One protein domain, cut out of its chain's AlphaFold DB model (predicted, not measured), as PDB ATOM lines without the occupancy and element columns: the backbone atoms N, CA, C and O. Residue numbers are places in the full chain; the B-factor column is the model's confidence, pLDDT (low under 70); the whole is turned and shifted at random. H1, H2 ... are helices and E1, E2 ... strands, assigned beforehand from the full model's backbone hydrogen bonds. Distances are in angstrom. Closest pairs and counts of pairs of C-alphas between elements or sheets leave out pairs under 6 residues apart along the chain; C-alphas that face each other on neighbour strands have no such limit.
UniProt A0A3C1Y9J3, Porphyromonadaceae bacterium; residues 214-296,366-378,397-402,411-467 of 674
ATOM      1  N   GLY A 214      31.080  20.685  36.852       98.69
ATOM      2  CA  GLY A 214      29.836  21.287  37.337       98.69
ATOM      3  C   GLY A 214      28.661  20.318  37.247       98.69
ATOM      4  O   GLY A 214      28.836  19.127  36.975       98.69
ATOM      5  N   TYR A 215      27.444  20.826  37.432       98.88
ATOM      6  CA  TYR A 215      26.231  20.014  37.314       98.88
ATOM      7  C   TYR A 215      25.033  20.748  36.704       98.88
ATOM      8  O   TYR A 215      24.968  21.974  36.619       98.88
ATOM      9  N   THR A 216      24.041  19.966  36.297       98.69
ATOM     10  CA  THR A 216      22.685  20.419  36.005       98.69
ATOM     11  C   THR A 216      21.678  19.437  36.594       98.69
ATOM     12  O   THR A 216      21.975  18.251  36.747       98.69
ATOM     13  N   ALA A 217      20.509  19.940  36.997       98.19
ATOM     14  CA  ALA A 217      19.515  19.149  37.719       98.19
ATOM     15  C   ALA A 217      18.055  19.565  37.449       98.19
ATOM     16  O   ALA A 217      17.152  19.009  38.072       98.19
ATOM     17  N   TRP A 218      17.788  20.521  36.552       97.69
ATOM     18  CA  TRP A 218      16.444  21.064  36.289       97.69
ATOM     19  C   TRP A 218      16.111  20.930  34.807       97.69
ATOM     20  O   TRP A 218      16.872  21.412  33.972       97.69
ATOM     21  N   TYR A 219      14.997  20.274  34.483       98.25
ATOM     22  CA  TYR A 219      14.664  19.860  33.114       98.25
ATOM     23  C   TYR A 219      13.179  20.040  32.779       98.25
ATOM     24  O   TYR A 219      12.670  19.420  31.850       98.25
ATOM     25  N   GLU A 220      12.459  20.839  33.559       97.06
ATOM     26  CA  GLU A 220      11.025  21.043  33.407       97.06
ATOM     27  C   GLU A 220      10.659  21.691  32.061       97.06
ATOM     28  O   GLU A 220      11.448  22.406  31.436       97.06
ATOM     29  N   ARG A 221       9.419  21.468  31.612       96.56
ATOM     30  CA  ARG A 221       8.898  22.081  30.387       96.56
ATOM     31  C   ARG A 221       9.003  23.612  30.430       96.56
ATOM     32  O   ARG A 221       8.565  24.242  31.388       96.56
ATOM     33  N   GLY A 222       9.480  24.214  29.338       95.12
ATOM     34  CA  GLY A 222       9.589  25.669  29.186       95.12
ATOM     35  C   GLY A 222      10.935  26.242  29.637       95.12
ATOM     36  O   GLY A 222      11.155  27.453  29.501       95.12
ATOM     37  N   LYS A 223      11.837  25.391  30.143       96.12
ATOM     38  CA  LYS A 223      13.190  25.774  30.544       96.12
ATOM     39  C   LYS A 223      14.108  26.077  29.357       96.12
ATOM     40  O   LYS A 223      15.086  26.793  29.534       96.12
ATOM     41  N   GLU A 224      13.774  25.617  28.150       93.75
ATOM     42  CA  GLU A 224      14.592  25.745  26.934       93.75
ATOM     43  C   GLU A 224      15.171  27.155  26.734       93.75
ATOM     44  O   GLU A 224      16.359  27.322  26.481       93.75
ATOM     45  N   GLN A 225      14.353  28.192  26.917       90.38
ATOM     46  CA  GLN A 225      14.769  29.586  26.727       90.38
ATOM     47  C   GLN A 225      15.865  30.065  27.700       90.38
ATOM     48  O   GLN A 225      16.566  31.027  27.397       90.38
ATOM     49  N   TRP A 226      16.011  29.414  28.857       92.56
ATOM     50  CA  TRP A 226      16.977  29.770  29.901       92.56
ATOM     51  C   TRP A 226      18.276  28.970  29.796       92.56
ATOM     52  O   TRP A 226      19.311  29.437  30.264       92.56
ATOM     53  N   VAL A 227      18.243  27.806  29.132       93.00
ATOM     54  CA  VAL A 227      19.391  26.893  28.995       93.00
ATOM     55  C   VAL A 227      20.673  27.608  28.532       93.00
ATOM     56  O   VAL A 227      21.704  27.405  29.173       93.00
ATOM     57  N   PRO A 228      20.668  28.483  27.501       88.25
ATOM     58  CA  PRO A 228      21.894  29.156  27.072       88.25
ATOM     59  C   PRO A 228      22.522  30.035  28.162       88.25
ATOM     60  O   PRO A 228      23.730  29.976  28.370       88.25
ATOM     61  N   GLY A 229      21.713  30.810  28.894       83.62
ATOM     62  CA  GLY A 229      22.200  31.655  29.991       83.62
ATOM     63  C   GLY A 229      22.673  30.838  31.195       83.62
ATOM     64  O   GLY A 229      23.697  31.150  31.802       83.62
ATOM     65  N   ASP A 230      21.964  29.750  31.491       91.62
ATOM     66  CA  ASP A 230      22.300  28.810  32.554       91.62
ATOM     67  C   ASP A 230      23.657  28.124  32.322       91.62
ATOM     68  O   ASP A 230      24.411  27.933  33.276       91.62
ATOM     69  N   VAL A 231      23.978  27.759  31.075       94.62
ATOM     70  CA  VAL A 231      25.277  27.162  30.715       94.62
ATOM     71  C   VAL A 231      26.363  28.234  30.574       94.62
ATOM     72  O   VAL A 231      27.501  27.990  30.968       94.62
ATOM     73  N   ALA A 232      26.030  29.444  30.113       92.19
ATOM     74  CA  ALA A 232      26.978  30.561  30.074       92.19
ATOM     75  C   ALA A 232      27.535  30.897  31.472       92.19
ATOM     76  O   ALA A 232      28.716  31.220  31.602       92.19
ATOM     77  N   PHE A 233      26.723  30.744  32.528       94.69
ATOM     78  CA  PHE A 233      27.186  30.842  33.917       94.69
ATOM     79  C   PHE A 233      28.342  29.871  34.214       94.69
ATOM     80  O   PHE A 233      29.323  30.274  34.836       94.69
ATOM     81  N   LEU A 234      28.246  28.622  33.752       98.31
ATOM     82  CA  LEU A 234      29.291  27.608  33.914       98.31
ATOM     83  C   LEU A 234      30.508  27.903  33.026       98.31
ATOM     84  O   LEU A 234      31.642  27.792  33.489       98.31
ATOM     85  N   ASN A 235      30.279  28.352  31.785       97.75
ATOM     86  CA  ASN A 235      31.341  28.730  30.848       97.75
ATOM     87  C   ASN A 235      32.239  29.833  31.417       97.75
ATOM     88  O   ASN A 235      33.458  29.726  31.346       97.75
ATOM     89  N   ARG A 236      31.656  30.852  32.064       96.12
ATOM     90  CA  ARG A 236      32.436  31.926  32.700       96.12
ATOM     91  C   ARG A 236      33.375  31.422  33.799       96.12
ATOM     92  O   ARG A 236      34.360  32.092  34.082       96.12
ATOM     93  N   ARG A 237      33.092  30.267  34.413       98.31
ATOM     94  CA  ARG A 237      33.968  29.593  35.390       98.31
ATOM     95  C   ARG A 237      34.737  28.416  34.783       98.31
ATOM     96  O   ARG A 237      35.209  27.555  35.515       98.31
ATOM     97  N   HIS A 238      34.870  28.353  33.459       98.75
ATOM     98  CA  HIS A 238      35.693  27.350  32.772       98.75
ATOM     99  C   HIS A 238      35.284  25.901  33.055       98.75
ATOM    100  O   HIS A 238      36.101  24.990  32.917       98.75
ATOM    101  N   ILE A 239      34.036  25.661  33.467       98.88
ATOM    102  CA  ILE A 239      33.535  24.307  33.715       98.88
ATOM    103  C   ILE A 239      33.605  23.522  32.406       98.88
ATOM    104  O   ILE A 239      32.950  23.887  31.437       98.88
ATOM    105  N   ASN A 240      34.405  22.457  32.372       98.75
ATOM    106  CA  ASN A 240      34.698  21.680  31.164       98.75
ATOM    107  C   ASN A 240      34.037  20.291  31.161       98.75
ATOM    108  O   ASN A 240      34.073  19.585  30.153       98.75
ATOM    109  N   ALA A 241      33.368  19.916  32.253       98.81
ATOM    110  CA  ALA A 241      32.475  18.768  32.325       98.81
ATOM    111  C   ALA A 241      31.259  19.096  33.196       98.81
ATOM    112  O   ALA A 241      31.371  19.848  34.161       98.81
ATOM    113  N   VAL A 242      30.097  18.528  32.881       98.88
ATOM    114  CA  VAL A 242      28.832  18.789  33.577       98.88
ATOM    115  C   VAL A 242      28.097  17.479  33.833       98.88
ATOM    116  O   VAL A 242      27.781  16.736  32.904       98.88
ATOM    117  N   GLN A 243      27.814  17.209  35.106       98.88
ATOM    118  CA  GLN A 243      27.018  16.067  35.538       98.88
ATOM    119  C   GLN A 243      25.520  16.372  35.399       98.88
ATOM    120  O   GLN A 243      25.039  17.372  35.924       98.88
ATOM    121  N   PHE A 244      24.767  15.491  34.747       98.88
ATOM    122  CA  PHE A 244      23.307  15.567  34.686       98.88
ATOM    123  C   PHE A 244      22.737  14.743  35.827       98.88
ATOM    124  O   PHE A 244      22.662  13.524  35.702       98.88
ATOM    125  N   GLN A 245      22.344  15.392  36.921       98.50
ATOM    126  CA  GLN A 245      21.732  14.730  38.071       98.50
ATOM    127  C   GLN A 245      20.246  14.470  37.811       98.50
ATOM    128  O   GLN A 245      19.567  15.348  37.278       98.50
ATOM    129  N   ASP A 246      19.748  13.290  38.197       97.81
ATOM    130  CA  ASP A 246      18.321  12.911  38.187       97.81
ATOM    131  C   ASP A 246      17.575  13.237  36.881       97.81
ATOM    132  O   ASP A 246      16.414  13.640  36.872       97.81
ATOM    133  N   TRP A 247      18.261  13.079  35.751       98.62
ATOM    134  CA  TRP A 247      17.695  13.304  34.422       98.62
ATOM    135  C   TRP A 247      16.897  12.099  33.909       98.62
ATOM    136  O   TRP A 247      16.100  12.259  33.002       98.62
ATOM    137  N   HIS A 248      17.149  10.890  34.422       98.38
ATOM    138  CA  HIS A 248      16.751   9.624  33.802       98.38
ATOM    139  C   HIS A 248      15.418   9.068  34.337       98.38
ATOM    140  O   HIS A 248      14.935   9.455  35.399       98.38
ATOM    141  N   TRP A 249      14.814   8.114  33.614       98.38
ATOM    142  CA  TRP A 249      13.477   7.592  33.936       98.38
ATOM    143  C   TRP A 249      13.447   6.572  35.081       98.38
ATOM    144  O   TRP A 249      12.632   6.685  36.004       98.38
ATOM    145  N   LYS A 250      14.310   5.551  35.025       98.38
ATOM    146  CA  LYS A 250      14.500   4.543  36.080       98.38
ATOM    147  C   LYS A 250      15.971   4.140  36.147       98.38
ATOM    148  O   LYS A 250      16.624   4.067  35.114       98.38
ATOM    149  N   HIS A 251      16.463   3.767  37.324       98.50
ATOM    150  CA  HIS A 251      17.863   3.358  37.488       98.50
ATOM    151  C   HIS A 251      18.235   2.135  36.626       98.50
ATOM    152  O   HIS A 251      19.275   2.118  35.972       98.50
ATOM    153  N   HIS A 252      17.344   1.142  36.526       98.69
ATOM    154  CA  HIS A 252      17.530  -0.033  35.664       98.69
ATOM    155  C   HIS A 252      17.047   0.173  34.219       98.69
ATOM    156  O   HIS A 252      17.139  -0.746  33.413       98.69
ATOM    157  N   TRP A 253      16.489   1.336  33.872       98.31
ATOM    158  CA  TRP A 253      16.082   1.665  32.501       98.31
ATOM    159  C   TRP A 253      16.118   3.193  32.293       98.31
ATOM    160  O   TRP A 253      15.078   3.854  32.330       98.31
ATOM    161  N   PRO A 254      17.326   3.776  32.161       98.38
ATOM    162  CA  PRO A 254      17.522   5.222  32.225       98.38
ATOM    163  C   PRO A 254      16.888   5.983  31.059       98.38
ATOM    164  O   PRO A 254      16.289   7.036  31.278       98.38
ATOM    165  N   TYR A 255      16.993   5.459  29.836       98.44
ATOM    166  CA  TYR A 255      16.422   6.103  28.659       98.44
ATOM    167  C   TYR A 255      14.892   5.980  28.627       98.44
ATOM    168  O   TYR A 255      14.338   4.898  28.817       98.44
ATOM    169  N   CYS A 256      14.214   7.085  28.316       97.44
ATOM    170  CA  CYS A 256      12.796   7.118  27.988       97.44
ATOM    171  C   CYS A 256      12.612   7.860  26.662       97.44
ATOM    172  O   CYS A 256      13.184   8.931  26.462       97.44
ATOM    173  N   ALA A 257      11.837   7.268  25.752       96.25
ATOM    174  CA  ALA A 257      11.583   7.832  24.428       96.25
ATOM    175  C   ALA A 257      10.440   8.861  24.414       96.25
ATOM    176  O   ALA A 257      10.257   9.544  23.406       96.25
ATOM    177  N   ASP A 258       9.674   8.958  25.503       98.06
ATOM    178  CA  ASP A 258       8.579   9.914  25.617       98.06
ATOM    179  C   ASP A 258       9.130  11.343  25.714       98.06
ATOM    180  O   ASP A 258      10.158  11.594  26.347       98.06
ATOM    181  N   ASP A 259       8.411  12.304  25.131       97.81
ATOM    182  CA  ASP A 259       8.792  13.723  25.191       97.81
ATOM    183  C   ASP A 259       8.882  14.235  26.637       97.81
ATOM    184  O   ASP A 259       9.695  15.110  26.948       97.81
ATOM    185  N   PHE A 260       8.046  13.670  27.514       98.38
ATOM    186  CA  PHE A 260       7.990  13.977  28.935       98.38
ATOM    187  C   PHE A 260       7.856  12.698  29.752       98.38
ATOM    188  O   PHE A 260       7.039  11.833  29.439       98.38
ATOM    189  N   TYR A 261       8.605  12.619  30.842       98.31
ATOM    190  CA  TYR A 261       8.539  11.521  31.803       98.31
ATOM    191  C   TYR A 261       8.810  12.049  33.208       98.31
ATOM    192  O   TYR A 261       8.977  13.251  33.407       98.31
ATOM    193  N   THR A 262       8.814  11.162  34.202       98.12
ATOM    194  CA  THR A 262       9.189  11.527  35.569       98.12
ATOM    195  C   THR A 262      10.472  10.852  36.012       98.12
ATOM    196  O   THR A 262      10.671   9.671  35.708       98.12
ATOM    197  N   ASP A 263      11.303  11.572  36.757       98.12
ATOM    198  CA  ASP A 263      12.485  11.027  37.433       98.12
ATOM    199  C   ASP A 263      12.109  10.237  38.705       98.12
ATOM    200  O   ASP A 263      10.931   9.973  38.983       98.12
ATOM    201  N   ILE A 264      13.116   9.833  39.489       97.81
ATOM    202  CA  ILE A 264      12.940   9.100  40.749       97.81
ATOM    203  C   ILE A 264      12.094   9.872  41.778       97.81
ATOM    204  O   ILE A 264      11.280   9.253  42.470       97.81
ATOM    205  N   SER A 265      12.217  11.203  41.835       97.19
ATOM    206  CA  SER A 265      11.503  12.081  42.772       97.19
ATOM    207  C   SER A 265      10.173  12.607  42.235       97.19
ATOM    208  O   SER A 265       9.530  13.453  42.862       97.19
ATOM    209  N   MET A 266       9.710  12.040  41.115       97.56
ATOM    210  CA  MET A 266       8.452  12.360  40.442       97.56
ATOM    211  C   MET A 266       8.395  13.774  39.845       97.56
ATOM    212  O   MET A 266       7.302  14.281  39.573       97.56
ATOM    213  N   ARG A 267       9.544  14.409  39.589       97.81
ATOM    214  CA  ARG A 267       9.612  15.668  38.833       97.81
ATOM    215  C   ARG A 267       9.416  15.390  37.350       97.81
ATOM    216  O   ARG A 267       9.889  14.378  36.845       97.81
ATOM    217  N   GLU A 268       8.718  16.285  36.653       98.12
ATOM    218  CA  GLU A 268       8.589  16.208  35.193       98.12
ATOM    219  C   GLU A 268       9.932  16.544  34.536       98.12
ATOM    220  O   GLU A 268      10.533  17.580  34.823       98.12
ATOM    221  N   ILE A 269      10.366  15.677  33.628       98.69
ATOM    222  CA  ILE A 269      11.563  15.831  32.812       98.69
ATOM    223  C   ILE A 269      11.132  16.024  31.362       98.69
ATOM    224  O   ILE A 269      10.401  15.198  30.815       98.69
ATOM    225  N   SER A 270      11.594  17.103  30.731       98.69
ATOM    226  CA  SER A 270      11.484  17.337  29.292       98.69
ATOM    227  C   SER A 270      12.694  16.737  28.585       98.69
ATOM    228  O   SER A 270      13.826  17.200  28.752       98.69
ATOM    229  N   HIS A 271      12.455  15.742  27.731       98.12
ATOM    230  CA  HIS A 271      13.498  15.137  26.902       98.12
ATOM    231  C   HIS A 271      14.187  16.176  25.998       98.12
ATOM    232  O   HIS A 271      15.394  16.109  25.765       98.12
ATOM    233  N   ASN A 272      13.438  17.183  25.537       98.06
ATOM    234  CA  ASN A 272      13.971  18.276  24.728       98.06
ATOM    235  C   ASN A 272      14.917  19.197  25.519       98.06
ATOM    236  O   ASN A 272      15.946  19.607  24.990       98.06
ATOM    237  N   VAL A 273      14.621  19.482  26.793       98.75
ATOM    238  CA  VAL A 273      15.511  20.295  27.644       98.75
ATOM    239  C   VAL A 273      16.821  19.560  27.917       98.75
ATOM    240  O   VAL A 273      17.882  20.177  27.837       98.75
ATOM    241  N   VAL A 274      16.775  18.244  28.163       98.81
ATOM    242  CA  VAL A 274      17.988  17.417  28.309       98.81
ATOM    243  C   VAL A 274      18.860  17.509  27.053       98.81
ATOM    244  O   VAL A 274      20.049  17.798  27.162       98.81
ATOM    245  N   LYS A 275      18.271  17.340  25.860       98.50
ATOM    246  CA  LYS A 275      18.991  17.495  24.582       98.50
ATOM    247  C   LYS A 275      19.590  18.887  24.414       98.50
ATOM    248  O   LYS A 275      20.762  19.004  24.082       98.50
ATOM    249  N   MET A 276      18.813  19.930  24.699       98.44
ATOM    250  CA  MET A 276      19.279  21.306  24.566       98.44
ATOM    251  C   MET A 276      20.450  21.616  25.506       98.44
ATOM    252  O   MET A 276      21.379  22.305  25.100       98.44
ATOM    253  N   PHE A 277      20.445  21.095  26.738       98.81
ATOM    254  CA  PHE A 277      21.600  21.227  27.627       98.81
ATOM    255  C   PHE A 277      22.851  20.575  27.041       98.81
ATOM    256  O   PHE A 277      23.904  21.205  27.075       98.81
ATOM    257  N   ILE A 278      22.736  19.361  26.491       98.88
ATOM    258  CA  ILE A 278      23.860  18.661  25.848       98.88
ATOM    259  C   ILE A 278      24.404  19.496  24.682       98.88
ATOM    260  O   ILE A 278      25.590  19.811  24.656       98.88
ATOM    261  N   ASP A 279      23.534  19.933  23.767       98.62
ATOM    262  CA  ASP A 279      23.939  20.690  22.576       98.62
ATOM    263  C   ASP A 279      24.626  22.020  22.938       98.62
ATOM    264  O   ASP A 279      25.647  22.387  22.353       98.62
ATOM    265  N   VAL A 280      24.091  22.750  23.925       97.94
ATOM    266  CA  VAL A 280      24.672  24.024  24.378       97.94
ATOM    267  C   VAL A 280      26.007  23.798  25.091       97.94
ATOM    268  O   VAL A 280      26.959  24.531  24.834       97.94
ATOM    269  N   GLN A 281      26.110  22.782  25.947       98.69
ATOM    270  CA  GLN A 281      27.362  22.423  26.621       98.69
ATOM    271  C   GLN A 281      28.451  22.026  25.617       98.69
ATOM    272  O   GLN A 281      29.576  22.518  25.714       98.69
ATOM    273  N   HIS A 282      28.116  21.227  24.600       98.75
ATOM    274  CA  HIS A 282      29.030  20.897  23.501       98.75
ATOM    275  C   HIS A 282      29.481  22.133  22.721       98.75
ATOM    276  O   HIS A 282      30.643  22.208  22.328       98.75
ATOM    277  N   GLY A 283      28.604  23.127  22.543       95.94
ATOM    278  CA  GLY A 283      28.955  24.417  21.938       95.94
ATOM    279  C   GLY A 283      30.064  25.172  22.684       95.94
ATOM    280  O   GLY A 283      30.863  25.857  22.049       95.94
ATOM    281  N   TYR A 284      30.156  24.985  24.003       95.81
ATOM    282  CA  TYR A 284      31.205  25.532  24.870       95.81
ATOM    283  C   TYR A 284      32.400  24.579  25.077       95.81
ATOM    284  O   TYR A 284      33.224  24.822  25.961       95.81
ATOM    285  N   ASN A 285      32.502  23.499  24.289       98.31
ATOM    286  CA  ASN A 285      33.474  22.405  24.442       98.31
ATOM    287  C   ASN A 285      33.392  21.653  25.792       98.31
ATOM    288  O   ASN A 285      34.342  20.981  26.196       98.31
ATOM    289  N   MET A 286      32.255  21.701  26.488       98.62
ATOM    290  CA  MET A 286      32.061  20.961  27.737       98.62
ATOM    291  C   MET A 286      31.695  19.497  27.471       98.62
ATOM    292  O   MET A 286      31.038  19.173  26.483       98.62
ATOM    293  N   LYS A 287      32.054  18.606  28.399       98.75
ATOM    294  CA  LYS A 287      31.558  17.225  28.438       98.75
ATOM    295  C   LYS A 287      30.216  17.136  29.151       98.75
ATOM    296  O   LYS A 287      30.101  17.573  30.290       98.75
ATOM    297  N   SER A 288      29.235  16.487  28.533       98.88
ATOM    298  CA  SER A 288      27.945  16.182  29.159       98.88
ATOM    299  C   SER A 288      27.956  14.749  29.685       98.88
ATOM    300  O   SER A 288      27.998  13.796  28.905       98.88
ATOM    301  N   ILE A 289      27.932  14.568  31.004       98.94
ATOM    302  CA  ILE A 289      28.104  13.262  31.654       98.94
ATOM    303  C   ILE A 289      26.844  12.934  32.444       98.94
ATOM    304  O   ILE A 289      26.410  13.709  33.292       98.94
ATOM    305  N   PHE A 290      26.235  11.785  32.171       98.81
ATOM    306  CA  PHE A 290      24.968  11.443  32.799       98.81
ATOM    307  C   PHE A 290      25.165  10.724  34.138       98.81
ATOM    308  O   PHE A 290      26.044   9.870  34.254       98.81
ATOM    309  N   TYR A 291      24.333  11.042  35.132       98.50
ATOM    310  CA  TYR A 291      24.248  10.319  36.406       98.50
ATOM    311  C   TYR A 291      23.360   9.074  36.295       98.50
ATOM    312  O   TYR A 291      22.289   9.133  35.673       98.50
ATOM    313  N   ASN A 292      23.773   7.989  36.955       98.69
ATOM    314  CA  ASN A 292      22.922   6.873  37.385       98.69
ATOM    315  C   ASN A 292      23.657   6.021  38.448       98.69
ATOM    316  O   ASN A 292      24.885   5.920  38.418       98.69
ATOM    317  N   LEU A 293      22.933   5.324  39.327       98.06
ATOM    318  CA  LEU A 293      23.542   4.265  40.144       98.06
ATOM    319  C   LEU A 293      24.011   3.110  39.251       98.06
ATOM    320  O   LEU A 293      23.290   2.657  38.361       98.06
ATOM    321  N   GLY A 294      25.195   2.565  39.536       97.44
ATOM    322  CA  GLY A 294      25.744   1.432  38.778       97.44
ATOM    323  C   GLY A 294      25.028   0.097  39.005       97.44
ATOM    324  O   GLY A 294      25.274  -0.869  38.284       97.44
ATOM    325  N   PHE A 295      24.189   0.011  40.035       98.31
ATOM    326  CA  PHE A 295      23.587  -1.238  40.510       98.31
ATOM    327  C   PHE A 295      22.268  -1.006  41.269       98.31
ATOM    328  O   PHE A 295      21.958  -1.696  42.240       98.31
ATOM    329  N   GLY A 296      21.485  -0.020  40.819       98.38
ATOM    330  CA  GLY A 296      20.147   0.273  41.336       98.38
ATOM    331  C   GLY A 296      19.030  -0.266  40.438       98.38
ATOM    332  O   GLY A 296      19.066  -0.104  39.219       98.38
ATOM    333  N   PHE A 366      29.441   8.434  31.491       98.81
ATOM    334  CA  PHE A 366      28.637   7.927  32.594       98.81
ATOM    335  C   PHE A 366      29.352   8.195  33.929       98.81
ATOM    336  O   PHE A 366      30.463   7.713  34.162       98.81
ATOM    337  N   GLN A 367      28.689   8.959  34.794       98.69
ATOM    338  CA  GLN A 367      28.997   9.089  36.211       98.69
ATOM    339  C   GLN A 367      28.265   7.969  36.965       98.69
ATOM    340  O   GLN A 367      27.063   8.061  37.220       98.69
ATOM    341  N   VAL A 368      28.993   6.902  37.287       98.81
ATOM    342  CA  VAL A 368      28.495   5.761  38.058       98.81
ATOM    343  C   VAL A 368      28.417   6.149  39.525       98.81
ATOM    344  O   VAL A 368      29.430   6.461  40.146       98.81
ATOM    345  N   ASP A 369      27.231   6.084  40.104       98.50
ATOM    346  CA  ASP A 369      27.052   6.353  41.525       98.50
ATOM    347  C   ASP A 369      26.878   5.072  42.357       98.50
ATOM    348  O   ASP A 369      26.595   3.986  41.829       98.50
ATOM    349  N   GLN A 370      27.080   5.210  43.668       97.00
ATOM    350  CA  GLN A 370      26.974   4.169  44.689       97.00
ATOM    351  C   GLN A 370      26.549   4.767  46.041       97.00
ATOM    352  O   GLN A 370      26.461   5.974  46.188       97.00
ATOM    353  N   LEU A 371      26.255   3.924  47.037       96.69
ATOM    354  CA  LEU A 371      25.568   4.334  48.277       96.69
ATOM    355  C   LEU A 371      26.400   4.140  49.559       96.69
ATOM    356  O   LEU A 371      25.848   3.962  50.646       96.69
ATOM    357  N   GLY A 372      27.719   4.116  49.424       95.50
ATOM    358  CA  GLY A 372      28.683   3.834  50.480       95.50
ATOM    359  C   GLY A 372      28.705   2.372  50.923       95.50
ATOM    360  O   GLY A 372      28.234   1.459  50.240       95.50
ATOM    361  N   SER A 373      29.272   2.156  52.111       95.38
ATOM    362  CA  SER A 373      29.354   0.836  52.736       95.38
ATOM    363  C   SER A 373      27.961   0.260  53.010       95.38
ATOM    364  O   SER A 373      27.088   0.934  53.563       95.38
ATOM    365  N   ARG A 374      27.751  -1.006  52.635       96.12
ATOM    366  CA  ARG A 374      26.490  -1.746  52.815       96.12
ATOM    367  C   ARG A 374      26.722  -3.009  53.639       96.12
ATOM    368  O   ARG A 374      27.836  -3.517  53.719       96.12
ATOM    369  N   GLY A 375      25.656  -3.540  54.234       95.50
ATOM    370  CA  GLY A 375      25.737  -4.763  55.032       95.50
ATOM    371  C   GLY A 375      26.681  -4.656  56.228       95.50
ATOM    372  O   GLY A 375      26.770  -3.616  56.877       95.50
ATOM    373  N   ASP A 376      27.344  -5.762  56.552       95.00
ATOM    374  CA  ASP A 376      28.274  -5.845  57.681       95.00
ATOM    375  C   ASP A 376      29.670  -5.402  57.231       95.00
ATOM    376  O   ASP A 376      30.469  -6.212  56.754       95.00
ATOM    377  N   GLY A 377      29.928  -4.092  57.313       90.94
ATOM    378  CA  GLY A 377      31.222  -3.496  56.966       90.94
ATOM    379  C   GLY A 377      31.602  -3.639  55.489       90.94
ATOM    380  O   GLY A 377      32.772  -3.851  55.191       90.94
ATOM    381  N   GLY A 378      30.629  -3.577  54.576       96.12
ATOM    382  CA  GLY A 378      30.817  -3.771  53.131       96.12
ATOM    383  C   GLY A 378      30.506  -5.187  52.640       96.12
ATOM    384  O   GLY A 378      30.376  -5.411  51.436       96.12
ATOM    385  N   LEU A 397      32.479  -4.228  37.207       98.81
ATOM    386  CA  LEU A 397      31.444  -3.378  36.615       98.81
ATOM    387  C   LEU A 397      32.061  -2.311  35.706       98.81
ATOM    388  O   LEU A 397      31.679  -2.184  34.543       98.81
ATOM    389  N   LEU A 398      33.052  -1.575  36.215       98.88
ATOM    390  CA  LEU A 398      33.689  -0.482  35.480       98.88
ATOM    391  C   LEU A 398      34.380  -0.976  34.204       98.88
ATOM    392  O   LEU A 398      34.269  -0.346  33.152       98.88
ATOM    393  N   LYS A 399      35.045  -2.135  34.264       98.88
ATOM    394  CA  LYS A 399      35.669  -2.751  33.086       98.88
ATOM    395  C   LYS A 399      34.635  -3.191  32.056       98.88
ATOM    396  O   LYS A 399      34.875  -2.986  30.871       98.88
ATOM    397  N   ALA A 400      33.493  -3.742  32.474       98.81
ATOM    398  CA  ALA A 400      32.408  -4.084  31.554       98.81
ATOM    399  C   ALA A 400      31.849  -2.831  30.854       98.81
ATOM    400  O   ALA A 400      31.749  -2.807  29.625       98.81
ATOM    401  N   LEU A 401      31.586  -1.763  31.617       98.81
ATOM    402  CA  LEU A 401      31.091  -0.485  31.095       98.81
ATOM    403  C   LEU A 401      32.066   0.146  30.088       98.81
ATOM    404  O   LEU A 401      31.656   0.492  28.977       98.81
ATOM    405  N   LYS A 402      33.357   0.254  30.438       98.69
ATOM    406  CA  LYS A 402      34.375   0.824  29.537       98.69
ATOM    407  C   LYS A 402      34.633  -0.076  28.326       98.69
ATOM    408  O   LYS A 402      34.813   0.440  27.230       98.69
ATOM    409  N   ILE A 411      33.379   7.565  35.169       98.56
ATOM    410  CA  ILE A 411      33.709   8.058  36.505       98.56
ATOM    411  C   ILE A 411      32.886   7.240  37.489       98.56
ATOM    412  O   ILE A 411      31.779   6.826  37.152       98.56
ATOM    413  N   MET A 412      33.405   6.991  38.689       98.62
ATOM    414  CA  MET A 412      32.619   6.377  39.754       98.62
ATOM    415  C   MET A 412      32.793   7.125  41.065       98.62
ATOM    416  O   MET A 412      33.917   7.463  41.433       98.62
ATOM    417  N   ASN A 413      31.677   7.365  41.752       98.31
ATOM    418  CA  ASN A 413      31.673   7.989  43.064       98.31
ATOM    419  C   ASN A 413      32.266   7.059  44.133       98.31
ATOM    420  O   ASN A 413      31.915   5.884  44.240       98.31
ATOM    421  N   SER A 414      33.146   7.606  44.962       97.12
ATOM    422  CA  SER A 414      33.661   6.995  46.179       97.12
ATOM    423  C   SER A 414      33.101   7.720  47.411       97.12
ATOM    424  O   SER A 414      33.777   8.575  47.991       97.12
ATOM    425  N   VAL A 415      31.896   7.332  47.842       95.94
ATOM    426  CA  VAL A 415      31.196   7.860  49.027       95.94
ATOM    427  C   VAL A 415      31.982   7.540  50.291       95.94
ATOM    428  O   VAL A 415      32.198   6.365  50.596       95.94
ATOM    429  N   SER A 416      32.418   8.562  51.031       91.69
ATOM    430  CA  SER A 416      33.202   8.390  52.267       91.69
ATOM    431  C   SER A 416      34.381   7.433  52.098       91.69
ATOM    432  O   SER A 416      34.654   6.589  52.950       91.69
ATOM    433  N   ARG A 417      35.066   7.521  50.948       93.62
ATOM    434  CA  ARG A 417      36.224   6.669  50.610       93.62
ATOM    435  C   ARG A 417      35.904   5.171  50.465       93.62
ATOM    436  O   ARG A 417      36.816   4.360  50.303       93.62
ATOM    437  N   TYR A 418      34.630   4.776  50.491       96.44
ATOM    438  CA  TYR A 418      34.237   3.386  50.303       96.44
ATOM    439  C   TYR A 418      34.485   2.940  48.858       96.44
ATOM    440  O   TYR A 418      33.912   3.497  47.921       96.44
ATOM    441  N   GLY A 419      35.330   1.921  48.692       96.25
ATOM    442  CA  GLY A 419      35.744   1.413  47.385       96.25
ATOM    443  C   GLY A 419      36.778   2.283  46.662       96.25
ATOM    444  O   GLY A 419      37.017   2.054  45.476       96.25
ATOM    445  N   GLU A 420      37.377   3.286  47.324       95.69
ATOM    446  CA  GLU A 420      38.272   4.255  46.665       95.69
ATOM    447  C   GLU A 420      39.440   3.569  45.937       95.69
ATOM    448  O   GLU A 420      39.782   3.940  44.813       95.69
ATOM    449  N   GLN A 421      40.029   2.536  46.551       97.00
ATOM    450  CA  GLN A 421      41.204   1.854  46.013       97.00
ATOM    451  C   GLN A 421      40.814   0.975  44.832       97.00
ATOM    452  O   GLN A 421      41.489   0.984  43.806       97.00
ATOM    453  N   GLU A 422      39.707   0.246  44.940       98.44
ATOM    454  CA  GLU A 422      39.154  -0.600  43.888       98.44
ATOM    455  C   GLU A 422      38.764   0.235  42.662       98.44
ATOM    456  O   GLU A 422      39.100  -0.117  41.529       98.44
ATOM    457  N   ILE A 423      38.112   1.378  42.885       98.50
ATOM    458  CA  ILE A 423      37.712   2.317  41.835       98.50
ATOM    459  C   ILE A 423      38.954   2.900  41.147       98.50
ATOM    460  O   ILE A 423      39.104   2.752  39.929       98.50
ATOM    461  N   ALA A 424      39.879   3.491  41.910       97.88
ATOM    462  CA  ALA A 424      41.076   4.132  41.366       97.88
ATOM    463  C   ALA A 424      42.021   3.139  40.663       97.88
ATOM    464  O   ALA A 424      42.566   3.446  39.604       97.88
ATOM    465  N   SER A 425      42.174   1.923  41.198       97.62
ATOM    466  CA  SER A 425      43.024   0.872  40.609       97.62
ATOM    467  C   SER A 425      42.357   0.086  39.471       97.62
ATOM    468  O   SER A 425      42.991  -0.777  38.856       97.62
ATOM    469  N   SER A 426      41.096   0.386  39.132       97.88
ATOM    470  CA  SER A 426      40.372  -0.286  38.042       97.88
ATOM    471  C   SER A 426      41.060  -0.139  36.677       97.88
ATOM    472  O   SER A 426      40.907  -1.015  35.817       97.88
ATOM    473  N   GLY A 427      41.821   0.948  36.489       97.00
ATOM    474  CA  GLY A 427      42.546   1.283  35.262       97.00
ATOM    475  C   GLY A 427      41.664   1.807  34.126       97.00
ATOM    476  O   GLY A 427      42.144   1.916  33.000       97.00
ATOM    477  N   VAL A 428      40.382   2.085  34.393       97.88
ATOM    478  CA  VAL A 428      39.397   2.463  33.361       97.88
ATOM    479  C   VAL A 428      38.592   3.724  33.676       97.88
ATOM    480  O   VAL A 428      37.862   4.181  32.800       97.88
ATOM    481  N   ILE A 429      38.694   4.290  34.880       98.06
ATOM    482  CA  ILE A 429      38.086   5.595  35.175       98.06
ATOM    483  C   ILE A 429      38.956   6.731  34.629       98.06
ATOM    484  O   ILE A 429      40.180   6.611  34.576       98.06
ATOM    485  N   ASP A 430      38.325   7.832  34.230       97.75
ATOM    486  CA  ASP A 430      39.022   8.992  33.668       97.75
ATOM    487  C   ASP A 430      39.483   9.981  34.751       97.75
ATOM    488  O   ASP A 430      40.559  10.565  34.630       97.75
ATOM    489  N   VAL A 431      38.704  10.121  35.829       97.88
ATOM    490  CA  VAL A 431      39.050  10.868  37.050       97.88
ATOM    491  C   VAL A 431      38.486  10.151  38.279       97.88
ATOM    492  O   VAL A 431      37.495   9.425  38.179       97.88
ATOM    493  N   CYS A 432      39.095  10.360  39.445       98.50
ATOM    494  CA  CYS A 432      38.517   9.936  40.718       98.50
ATOM    495  C   CYS A 432      37.457  10.949  41.164       98.50
ATOM    496  O   CYS A 432      37.672  12.156  41.043       98.50
ATOM    497  N   TYR A 433      36.337  10.467  41.695       98.62
ATOM    498  CA  TYR A 433      35.270  11.299  42.242       98.62
ATOM    499  C   TYR A 433      34.982  10.873  43.677       98.62
ATOM    500  O   TYR A 433      34.756   9.692  43.937       98.62
ATOM    501  N   ASN A 434      34.994  11.820  44.606       98.19
ATOM    502  CA  ASN A 434      34.892  11.550  46.032       98.19
ATOM    503  C   ASN A 434      33.827  12.449  46.661       98.19
ATOM    504  O   ASN A 434      34.033  13.650  46.827       98.19
ATOM    505  N   GLU A 435      32.700  11.853  47.029       97.69
ATOM    506  CA  GLU A 435      31.689  12.485  47.870       97.69
ATOM    507  C   GLU A 435      32.046  12.275  49.346       97.69
ATOM    508  O   GLU A 435      32.116  11.142  49.835       97.69
ATOM    509  N   MET A 436      32.325  13.368  50.054       95.56
ATOM    510  CA  MET A 436      32.892  13.318  51.401       95.56
ATOM    511  C   MET A 436      31.819  13.616  52.454       95.56
ATOM    512  O   MET A 436      31.174  14.663  52.418       95.56
ATOM    513  N   TRP A 437      31.673  12.725  53.439       94.81
ATOM    514  CA  TRP A 437      30.740  12.895  54.558       94.81
ATOM    515  C   TRP A 437      31.458  13.076  55.904       94.81
ATOM    516  O   TRP A 437      32.643  13.393  55.962       94.81
ATOM    517  N   ALA A 438      30.714  12.936  57.006       85.94
ATOM    518  CA  ALA A 438      31.147  13.256  58.367       85.94
ATOM    519  C   ALA A 438      32.387  12.481  58.854       85.94
ATOM    520  O   ALA A 438      33.061  12.929  59.770       85.94
ATOM    521  N   ASP A 439      32.691  11.324  58.273       86.88
ATOM    522  CA  ASP A 439      33.885  10.530  58.573       86.88
ATOM    523  C   ASP A 439      35.126  10.954  57.766       86.88
ATOM    524  O   ASP A 439      36.210  10.406  57.963       86.88
ATOM    525  N   CYS A 440      34.972  11.936  56.876       92.50
ATOM    526  CA  CYS A 440      35.995  12.505  56.003       92.50
ATOM    527  C   CYS A 440      35.862  14.043  55.933       92.50
ATOM    528  O   CYS A 440      35.977  14.657  54.869       92.50
ATOM    529  N   ASP A 441      35.554  14.676  57.066       94.81
ATOM    530  CA  ASP A 441      35.150  16.081  57.130       94.81
ATOM    531  C   ASP A 441      36.283  17.071  57.427       94.81
ATOM    532  O   ASP A 441      36.049  18.282  57.390       94.81
ATOM    533  N   GLY A 442      37.499  16.596  57.708       96.94
ATOM    534  CA  GLY A 442      38.650  17.437  58.012       96.94
ATOM    535  C   GLY A 442      39.350  17.948  56.755       96.94
ATOM    536  O   GLY A 442      39.443  17.241  55.752       96.94
ATOM    537  N   PHE A 443      39.942  19.147  56.809       98.06
ATOM    538  CA  PHE A 443      40.793  19.634  55.708       98.06
ATOM    539  C   PHE A 443      41.909  18.638  55.353       98.06
ATOM    540  O   PHE A 443      42.217  18.446  54.183       98.06
ATOM    541  N   ASP A 444      42.473  17.947  56.350       97.56
ATOM    542  CA  ASP A 444      43.499  16.918  56.146       97.56
ATOM    543  C   ASP A 444      42.996  15.694  55.356       97.56
ATOM    544  O   ASP A 444      43.777  15.008  54.699       97.56
ATOM    545  N   ASP A 445      41.692  15.408  55.383       97.94
ATOM    546  CA  ASP A 445      41.127  14.281  54.639       97.94
ATOM    547  C   ASP A 445      41.106  14.552  53.131       97.94
ATOM    548  O   ASP A 445      41.293  13.616  52.352       97.94
ATOM    549  N   LEU A 446      41.033  15.823  52.713       98.12
ATOM    550  CA  LEU A 446      41.231  16.219  51.312       98.12
ATOM    551  C   LEU A 446      42.608  15.763  50.810       98.12
ATOM    552  O   LEU A 446      42.719  15.142  49.751       98.12
ATOM    553  N   TYR A 447      43.658  16.001  51.605       97.38
ATOM    554  CA  TYR A 447      45.015  15.556  51.281       97.38
ATOM    555  C   TYR A 447      45.083  14.034  51.180       97.38
ATOM    556  O   TYR A 447      45.602  13.496  50.199       97.38
ATOM    557  N   LYS A 448      44.542  13.327  52.182       97.12
ATOM    558  CA  LYS A 448      44.581  11.858  52.234       97.12
ATOM    559  C   LYS A 448      43.886  11.228  51.035       97.12
ATOM    560  O   LYS A 448      44.407  10.253  50.503       97.12
ATOM    561  N   VAL A 449      42.760  11.782  50.594       97.69
ATOM    562  CA  VAL A 449      42.034  11.284  49.421       97.69
ATOM    563  C   VAL A 449      42.822  11.520  48.137       97.69
ATOM    564  O   VAL A 449      43.028  10.576  47.376       97.69
ATOM    565  N   VAL A 450      43.349  12.731  47.913       97.12
ATOM    566  CA  VAL A 450      44.208  12.996  46.742       97.12
ATOM    567  C   VAL A 450      45.418  12.056  46.727       97.12
ATOM    568  O   VAL A 450      45.753  11.492  45.685       97.12
ATOM    569  N   ALA A 451      46.058  11.845  47.880       95.88
ATOM    570  CA  ALA A 451      47.193  10.939  48.005       95.88
ATOM    571  C   ALA A 451      46.806   9.468  47.751       95.88
ATOM    572  O   ALA A 451      47.514   8.780  47.016       95.88
ATOM    573  N   SER A 452      45.683   8.997  48.306       96.44
ATOM    574  CA  SER A 452      45.196   7.617  48.141       96.44
ATOM    575  C   SER A 452      44.833   7.306  46.686       96.44
ATOM    576  O   SER A 452      45.264   6.289  46.134       96.44
ATOM    577  N   ASN A 453      44.134   8.232  46.023       97.19
ATOM    578  CA  ASN A 453      43.771   8.113  44.612       97.19
ATOM    579  C   ASN A 453      45.015   8.042  43.716       97.19
ATOM    580  O   ASN A 453      45.100   7.170  42.851       97.19
ATOM    581  N   ARG A 454      46.025   8.894  43.954       95.19
ATOM    582  CA  ARG A 454      47.299   8.846  43.210       95.19
ATOM    583  C   ARG A 454      48.083   7.561  43.479       95.19
ATOM    584  O   ARG A 454      48.663   7.006  42.551       95.19
ATOM    585  N   ALA A 455      48.090   7.071  44.718       96.06
ATOM    586  CA  ALA A 455      48.763   5.821  45.067       96.06
ATOM    587  C   ALA A 455      48.116   4.599  44.390       96.06
ATOM    588  O   ALA A 455      48.825   3.677  43.992       96.06
ATOM    589  N   SER A 456      46.789   4.612  44.233       96.88
ATOM    590  CA  SER A 456      46.017   3.483  43.699       96.88
ATOM    591  C   SER A 456      45.880   3.509  42.171       96.88
ATOM    592  O   SER A 456      46.035   2.476  41.525       96.88
ATOM    593  N   GLY A 457      45.600   4.679  41.587       95.81
ATOM    594  CA  GLY A 457      45.367   4.857  40.146       95.81
ATOM    595  C   GLY A 457      46.533   5.484  39.369       95.81
ATOM    596  O   GLY A 457      46.487   5.562  38.142       95.81
ATOM    597  N   GLY A 458      47.596   5.909  40.059       94.38
ATOM    598  CA  GLY A 458      48.806   6.501  39.481       94.38
ATOM    599  C   GLY A 458      48.872   8.029  39.590       94.38
ATOM    600  O   GLY A 458      47.863   8.718  39.709       94.38
ATOM    601  N   ASN A 459      50.087   8.584  39.497       90.44
ATOM    602  CA  ASN A 459      50.362  10.015  39.729       90.44
ATOM    603  C   ASN A 459      49.591  10.982  38.812       90.44
ATOM    604  O   ASN A 459      49.408  12.143  39.169       90.44
ATOM    605  N   ALA A 460      49.157  10.522  37.635       90.75
ATOM    606  CA  ALA A 460      48.388  11.333  36.696       90.75
ATOM    607  C   ALA A 460      46.911  11.495  37.100       90.75
ATOM    608  O   ALA A 460      46.256  12.398  36.581       90.75
ATOM    609  N   MET A 461      46.396  10.657  38.010       94.25
ATOM    610  CA  MET A 461      44.994  10.696  38.424       94.25
ATOM    611  C   MET A 461      44.646  12.008  39.119       94.25
ATOM    612  O   MET A 461      45.359  12.476  40.015       94.25
ATOM    613  N   LYS A 462      43.521  12.584  38.696       96.50
ATOM    614  CA  LYS A 462      42.918  13.770  39.302       96.50
ATOM    615  C   LYS A 462      41.733  13.369  40.168       96.50
ATOM    616  O   LYS A 462      41.100  12.343  39.925       96.50
ATOM    617  N   THR A 463      41.457  14.195  41.169       98.31
ATOM    618  CA  THR A 463      40.371  13.995  42.128       98.31
ATOM    619  C   THR A 463      39.384  15.143  42.009       98.31
ATOM    620  O   THR A 463      39.786  16.301  42.110       98.31
ATOM    621  N   VAL A 464      38.108  14.817  41.841       98.81
ATOM    622  CA  VAL A 464      36.987  15.746  41.966       98.81
ATOM    623  C   VAL A 464      36.262  15.449  43.274       98.81
ATOM    624  O   VAL A 464      35.894  14.306  43.532       98.81
ATOM    625  N   PHE A 465      36.047  16.472  44.087       98.75
ATOM    626  CA  PHE A 465      35.292  16.391  45.328       98.75
ATOM    627  C   PHE A 465      33.852  16.842  45.115       98.75
ATOM    628  O   PHE A 465      33.613  17.830  44.423       98.75
ATOM    629  N   ALA A 466      32.907  16.148  45.740       97.69
ATOM    630  CA  ALA A 466      31.541  16.620  45.931       97.69
ATOM    631  C   ALA A 466      31.344  16.897  47.419       97.69
ATOM    632  O   ALA A 466      31.018  16.005  48.203       97.69
ATOM    633  N   ASN A 467      31.635  18.139  47.802       97.31
ATOM    634  CA  ASN A 467      31.757  18.567  49.184       97.31
ATOM    635  C   ASN A 467      30.695  19.629  49.478       97.31
ATOM    636  O   ASN A 467      30.899  20.822  49.295       97.31
TER     637      ASN A 467
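Overview. This is residues 214 to 296, 366 to 378, 397 to 402 and 411 to 467 of the 674 residues of a protein of Porphyromonadaceae bacterium (UniProt A0A3C1Y9J3). Seven parallel strands curl round into an open barrel, with a gap between its edge strands E1 and E9; H1 and H2 cover the outside at E1, E2 and E5, H4 and H5 at E7 to E9, and H3 is outside by E6. A small hairpin, E3 and E4, sits beyond the last residues of E2, by the start of H2. The printed part has 159 residues, in the order E1 H1 E2 E3 E4 H2 E5 E6 H3 E7 H4 E8 H5 E9. The sheet runs E1 E2 E5 E6 E7 E8 E9; the class is mixed, helices and strands. The whole is compact, with a radius of gyration of the C-alphas of 16.9 A and spans of 45 by 37 by 30 A.

Along the chain. E1, residues 214 to 216, begins at C-alpha 214 (29.836, 21.287, 37.337). H1 is residues 227 to 235, 12.2 A long; E2 is 241 to 244, E3 260 to 262 and E4 268 to 270. H2, residues 271 to 283, is 18.7 A long, and E5, 287 to 293, is 19.2 A. E6 is 366 to 369, H3 397 to 402, E7 411 to 413, H4 420 to 424 and E8 431 to 435, 13.2 A long. H5, residues 443 to 457, is 21.9 A long. E9, 463 to 466, ends at C-alpha 466 (31.541, 16.620, 45.931).

Arrangement. The sheet is strongly twisted. E1, H1, E2 and E8, H5, E9 are strand-helix-strand units, two parallel neighbours with a helix between, both with right-handed crossovers. N 216 and O 243 of E1 and E2 are 2.8 A apart, within hydrogen-bond range. E5 is staggered: it pairs with E2 over 287 to 290, N 242 to O 287 at 2.8 A, and with E6 over 290 to 293, N 367 to O 290 at 2.8 A. E7 and E8 meet only at a point, C-alphas 413 and 433, 5.0 A. H2 runs along the strands at a height over the sheet of 9.5 A, and touches H1, closest C-alphas Val 227 and Phe 277, 6.2 A. H5 lies over E8 and E9 and touches H4 with residues 452 to 457 alone, closest C-alphas Ala 424 and Gly 457, 4.5 A. H1, H3 and H4 only graze the sheet. Every O i to N i+4 pair is within hydrogen-bond range in H2, H3 and H4, with 4 of 5 in H1 and 10 of 11 in H5.

Size, cuts and confidence. The farthest C-alphas, of Gln 225 and Asp 376, are 48.9 A apart. Three cuts leave C-alpha gaps of 14.4 A from 296 to 366, 16.5 A from 378 to 397 and 10.1 A from 402 to 411. Of the links that are printed whole, E2 to E3 is long. No printed residue is under 70 in pLDDT.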